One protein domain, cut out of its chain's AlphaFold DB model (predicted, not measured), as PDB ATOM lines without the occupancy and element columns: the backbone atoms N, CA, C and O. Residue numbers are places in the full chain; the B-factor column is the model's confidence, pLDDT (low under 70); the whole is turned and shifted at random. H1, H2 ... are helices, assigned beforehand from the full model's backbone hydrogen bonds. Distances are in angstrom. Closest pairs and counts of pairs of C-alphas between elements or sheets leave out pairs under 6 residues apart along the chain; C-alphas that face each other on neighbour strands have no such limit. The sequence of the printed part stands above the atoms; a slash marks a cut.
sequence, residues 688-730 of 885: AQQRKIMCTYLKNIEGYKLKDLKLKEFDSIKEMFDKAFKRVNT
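This is residues 688 to 730 of the 885 residues of a protein of Tanacetum cinerariifolium (UniProt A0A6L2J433). Two helices, H1 and H3, pack slantwise on each other and run the same way; the stretch between them folds back with the short helix H2, which sits near both. H3 lies lengthwise along the elongated outline. The printed part has 43 residues with three named helices, in the order H1, H2, H3, and no named strand; its class is all helix. It is compact, with a radius of gyration of the C-alphas of 9.5 A and spans of 29 by 18 by 15 A.

H1, residues 688 to 701, touches H3, residues 714 to 728, at a steep tilt of 39 degrees, the same way; their closest C-alphas, of Met 694 and Phe 721, are 6.0 A apart. H2, residues 708 to 711, is close to but not clearly touching H1, with closest C-alphas Cys 695 and Leu 709 at 6.5 A. H2 is also close to but not clearly touching H3, with closest C-alphas Leu 709 and Ile 717 at 7.1 A. In H1 and H3 every O i to N i+4 pair is within hydrogen-bond range; H2 is too short for one.

H1 begins at C-alpha 688 (209.358, 174.482, 156.838) and is 20.1 A long; H2 is 5.8 A long. H3, 21.2 A long, ends at C-alpha 728 (199.853, 157.908, 142.254).

The C-alphas farthest apart, of Leu 711 and Thr 730, are 29.0 A apart. The printed part has no cut; pLDDT is under 70 at residues 729 to 730.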
ATOM      1  N   ALA A 688     208.223 174.370 157.759       79.56
ATOM      2  CA  ALA A 688     209.358 174.482 156.838       79.56
ATOM      3  C   ALA A 688     209.929 173.116 156.393       79.56
ATOM      4  O   ALA A 688     210.278 172.945 155.224       79.56
ATOM      5  N   GLN A 689     209.998 172.130 157.296       81.75
ATOM      6  CA  GLN A 689     210.405 170.758 156.963       81.75
ATOM      7  C   GLN A 689     209.338 170.054 156.113       81.75
ATOM      8  O   GLN A 689     209.683 169.436 155.109       81.75
ATOM      9  N   GLN A 690     208.055 170.215 156.457       84.75
ATOM     10  CA  GLN A 690     206.931 169.706 155.662       84.75
ATOM     11  C   GLN A 690     206.948 170.284 154.237       84.75
ATOM     12  O   GLN A 690     206.931 169.517 153.275       84.75
ATOM     13  N   ARG A 691     207.111 171.610 154.089       88.88
ATOM     14  CA  ARG A 691     207.227 172.288 152.784       88.88
ATOM     15  C   ARG A 691     208.378 171.720 151.956       88.88
ATOM     16  O   ARG A 691     208.205 171.472 150.769       88.88
ATOM     17  N   LYS A 692     209.542 171.472 152.575       89.94
ATOM     18  CA  LYS A 692     210.694 170.876 151.882       89.94
ATOM     19  C   LYS A 692     210.366 169.480 151.337       89.94
ATOM     20  O   LYS A 692     210.675 169.215 150.183       89.94
ATOM     21  N   ILE A 693     209.722 168.625 152.135       88.06
ATOM     22  CA  ILE A 693     209.326 167.265 151.726       88.06
ATOM     23  C   ILE A 693     208.312 167.319 150.572       88.06
ATOM     24  O   ILE A 693     208.527 166.679 149.544       88.06
ATOM     25  N   MET A 694     207.260 168.135 150.702       92.12
ATOM     26  CA  MET A 694     206.223 168.306 149.673       92.12
ATOM     27  C   MET A 694     206.810 168.819 148.350       92.12
ATOM     28  O   MET A 694     206.541 168.243 147.298       92.12
ATOM     29  N   CYS A 695     207.678 169.838 148.390       86.00
ATOM     30  CA  CYS A 695     208.336 170.350 147.187       86.00
ATOM     31  C   CYS A 695     209.301 169.339 146.547       86.00
ATOM     32  O   CYS A 695     209.440 169.336 145.327       86.00
ATOM     33  N   THR A 696     209.969 168.482 147.328       89.62
ATOM     34  CA  THR A 696     210.813 167.410 146.774       89.62
ATOM     35  C   THR A 696     209.974 166.334 146.082       89.62
ATOM     36  O   THR A 696     210.347 165.903 144.995       89.62
ATOM     37  N   TYR A 697     208.826 165.948 146.648       88.81
ATOM     38  CA  TYR A 697     207.901 165.013 146.000       88.81
ATOM     39  C   TYR A 697     207.338 165.591 144.692       88.81
ATOM     40  O   TYR A 697     207.462 164.966 143.644       88.81
ATOM     41  N   LEU A 698     206.824 166.827 144.720       89.88
ATOM     42  CA  LEU A 698     206.283 167.506 143.533       89.88
ATOM     43  C   LEU A 698     207.316 167.696 142.413       89.88
ATOM     44  O   LEU A 698     206.970 167.561 141.243       89.88
ATOM     45  N   LYS A 699     208.585 167.954 142.756       89.56
ATOM     46  CA  LYS A 699     209.684 168.030 141.780       89.56
ATOM     47  C   LYS A 699     209.986 166.674 141.123       89.56
ATOM     48  O   LYS A 699     210.383 166.642 139.965       89.56
ATOM     49  N   ASN A 700     209.838 165.575 141.863       86.88
ATOM     50  CA  ASN A 700     210.218 164.237 141.406       86.88
ATOM     51  C   ASN A 700     209.078 163.473 140.706       86.88
ATOM     52  O   ASN A 700     209.374 162.590 139.912       86.88
ATOM     53  N   ILE A 701     207.812 163.779 141.016       84.00
ATOM     54  CA  ILE A 701     206.630 163.052 140.514       84.00
ATOM     55  C   ILE A 701     205.878 163.838 139.430       84.00
ATOM     56  O   ILE A 701     205.505 163.266 138.417       84.00
ATOM     57  N   GLU A 702     205.685 165.148 139.612       79.75
ATOM     58  CA  GLU A 702     204.951 166.021 138.668       79.75
ATOM     59  C   GLU A 702     205.906 167.012 137.954       79.75
ATOM     60  O   GLU A 702     205.485 168.019 137.394       79.75
ATOM     61  N   GLY A 703     207.225 166.775 138.012       83.75
ATOM     62  CA  GLY A 703     208.252 167.529 137.272       83.75
ATOM     63  C   GLY A 703     208.469 169.001 137.672       83.75
ATOM     64  O   GLY A 703     209.293 169.685 137.059       83.75
ATOM     65  N   TYR A 704     207.770 169.518 138.690       85.94
ATOM     66  CA  TYR A 704     207.770 170.948 139.026       85.94
ATOM     67  C   TYR A 704     209.167 171.520 139.327       85.94
ATOM     68  O   TYR A 704     209.910 171.022 140.182       85.94
ATOM     69  N   LYS A 705     209.507 172.654 138.701       85.19
ATOM     70  CA  LYS A 705     210.780 173.344 138.950       85.19
ATOM     71  C   LYS A 705     210.770 173.977 140.346       85.19
ATOM     72  O   LYS A 705     209.829 174.648 140.768       85.19
ATOM     73  N   LEU A 706     211.879 173.823 141.071       78.81
ATOM     74  CA  LEU A 706     212.006 174.298 142.457       78.81
ATOM     75  C   LEU A 706     211.970 175.838 142.593       78.81
ATOM     76  O   LEU A 706     211.800 176.339 143.703       78.81
ATOM     77  N   LYS A 707     212.141 176.600 141.503       82.12
ATOM     78  CA  LYS A 707     211.963 178.065 141.502       82.12
ATOM     79  C   LYS A 707     210.485 178.419 141.719       82.12
ATOM     80  O   LYS A 707     210.155 179.159 142.639       82.12
ATOM     81  N   ASP A 708     209.609 177.788 140.954       80.38
ATOM     82  CA  ASP A 708     208.169 178.047 140.897       80.38
ATOM     83  C   ASP A 708     207.493 177.657 142.228       80.38
ATOM     84  O   ASP A 708     206.672 178.391 142.782       80.38
ATOM     85  N   LEU A 709     207.937 176.543 142.823       84.19
ATOM     86  CA  LEU A 709     207.509 176.091 144.152       84.19
ATOM     87  C   LEU A 709     208.042 176.952 145.318       84.19
ATOM     88  O   LEU A 709     207.541 176.830 146.434       84.19
ATOM     89  N   LYS A 710     209.052 177.815 145.118       77.50
ATOM     90  CA  LYS A 710     209.548 178.713 146.185       77.50
ATOM     91  C   LYS A 710     208.648 179.929 146.400       77.50
ATOM     92  O   LYS A 710     208.585 180.400 147.537       77.50
ATOM     93  N   LEU A 711     207.968 180.402 145.355       79.00
ATOM     94  CA  LEU A 711     207.088 181.577 145.406       79.00
ATOM     95  C   LEU A 711     205.661 181.244 145.876       79.00
ATOM     96  O   LEU A 711     204.982 182.110 146.410       79.00
ATOM     97  N   LYS A 712     205.213 179.989 145.731       84.94
ATOM     98  CA  LYS A 712     203.887 179.538 146.188       84.94
ATOM     99  C   LYS A 712     203.796 179.381 147.707       84.94
ATOM    100  O   LYS A 712     204.736 178.910 148.349       84.94
ATOM    101  N   GLU A 713     202.637 179.702 148.273       89.75
ATOM    102  CA  GLU A 713     202.349 179.532 149.700       89.75
ATOM    103  C   GLU A 713     202.307 178.060 150.143       89.75
ATOM    104  O   GLU A 713     202.193 177.140 149.331       89.75
ATOM    105  N   PHE A 714     202.405 177.830 151.458       89.19
ATOM    106  CA  PHE A 714     202.448 176.483 152.037       89.19
ATOM    107  C   PHE A 714     201.209 175.652 151.695       89.19
ATOM    108  O   PHE A 714     201.345 174.502 151.283       89.19
ATOM    109  N   ASP A 715     200.018 176.230 151.832       88.19
ATOM    110  CA  ASP A 715     198.770 175.489 151.664       88.19
ATOM    111  C   ASP A 715     198.473 175.193 150.180       88.19
ATOM    112  O   ASP A 715     198.023 174.096 149.865       88.19
ATOM    113  N   SER A 716     198.891 176.066 149.251       88.94
ATOM    114  CA  SER A 716     198.903 175.767 147.804       88.94
ATOM    115  C   SER A 716     199.874 174.628 147.450       88.94
ATOM    116  O   SER A 716     199.543 173.747 146.657       88.94
ATOM    117  N   ILE A 717     201.066 174.594 148.060       90.56
ATOM    118  CA  ILE A 717     202.025 173.483 147.894       90.56
ATOM    119  C   ILE A 717     201.455 172.174 148.442       90.56
ATOM    120  O   ILE A 717     201.617 171.127 147.814       90.56
ATOM    121  N   LYS A 718     200.771 172.234 149.587       90.31
ATOM    122  CA  LYS A 718     200.105 171.081 150.186       90.31
ATOM    123  C   LYS A 718     198.975 170.562 149.291       90.31
ATOM    124  O   LYS A 718     198.920 169.365 149.054       90.31
ATOM    125  N   GLU A 719     198.128 171.433 148.748       90.62
ATOM    126  CA  GLU A 719     197.028 171.034 147.861       90.62
ATOM    127  C   GLU A 719     197.534 170.357 146.574       90.62
ATOM    128  O   GLU A 719     197.007 169.319 146.169       90.62
ATOM    129  N   MET A 720     198.594 170.893 145.955       87.94
ATOM    130  CA  MET A 720     199.251 170.245 144.811       87.94
ATOM    131  C   MET A 720     199.829 168.875 145.199       87.94
ATOM    132  O   MET A 720     199.657 167.909 144.458       87.94
ATOM    133  N   PHE A 721     200.479 168.773 146.366       91.44
ATOM    134  CA  PHE A 721     201.012 167.508 146.880       91.44
ATOM    135  C   PHE A 721     199.898 166.481 147.126       91.44
ATOM    136  O   PHE A 721     200.021 165.352 146.662       91.44
ATOM    137  N   ASP A 722     198.804 166.864 147.786       87.25
ATOM    138  CA  ASP A 722     197.683 165.973 148.102       87.25
ATOM    139  C   ASP A 722     196.986 165.478 146.810       87.25
ATOM    140  O   ASP A 722     196.602 164.308 146.723       87.25
ATOM    141  N   LYS A 723     196.898 166.317 145.761       89.94
ATOM    142  CA  LYS A 723     196.406 165.932 144.420       89.94
ATOM    143  C   LYS A 723     197.325 164.923 143.718       89.94
ATOM    144  O   LYS A 723     196.849 163.875 143.281       89.94
ATOM    145  N   ALA A 724     198.626 165.210 143.649       85.19
ATOM    146  CA  ALA A 724     199.625 164.325 143.042       85.19
ATOM    147  C   ALA A 724     199.716 162.976 143.777       85.19
ATOM    148  O   ALA A 724     199.695 161.906 143.168       85.19
ATOM    149  N   PHE A 725     199.731 163.021 145.112       83.88
ATOM    150  CA  PHE A 725     199.760 161.839 145.962       83.88
ATOM    151  C   PHE A 725     198.485 160.998 145.810       83.88
ATOM    152  O   PHE A 725     198.570 159.771 145.810       83.88
ATOM    153  N   LYS A 726     197.308 161.612 145.612       82.69
ATOM    154  CA  LYS A 726     196.083 160.858 145.307       82.69
ATOM    155  C   LYS A 726     196.172 160.144 143.953       82.69
ATOM    156  O   LYS A 726     195.826 158.966 143.898       82.69
ATOM    157  N   ARG A 727     196.657 160.810 142.895       78.12
ATOM    158  CA  ARG A 727     196.831 160.205 141.556       78.12
ATOM    159  C   ARG A 727     197.689 158.942 141.613       78.12
ATOM    160  O   ARG A 727     197.214 157.881 141.240       78.12
ATOM    161  N   VAL A 728     198.899 159.036 142.170       76.38
ATOM    162  CA  VAL A 728     199.853 157.908 142.254       76.38
ATOM    163  C   VAL A 728     199.312 156.711 143.054       76.38
ATOM    164  O   VAL A 728     199.736 155.584 142.825       76.38
ATOM    165  N   ASN A 729     198.370 156.933 143.976       60.81
ATOM    166  CA  ASN A 729     197.740 155.872 144.771       60.81
ATOM    167  C   ASN A 729     196.347 155.451 144.255       60.81
ATOM    168  O   ASN A 729     195.660 154.687 144.933       60.81
ATOM    169  N   THR A 730     195.909 155.932 143.086       57.72
ATOM    170  CA  THR A 730     194.663 155.490 142.440       57.72
ATOM    171  C   THR A 730     195.021 154.509 141.325       57.72
ATOM    172  O   THR A 730     195.478 154.914 140.263       57.72
TER     173      THR A 730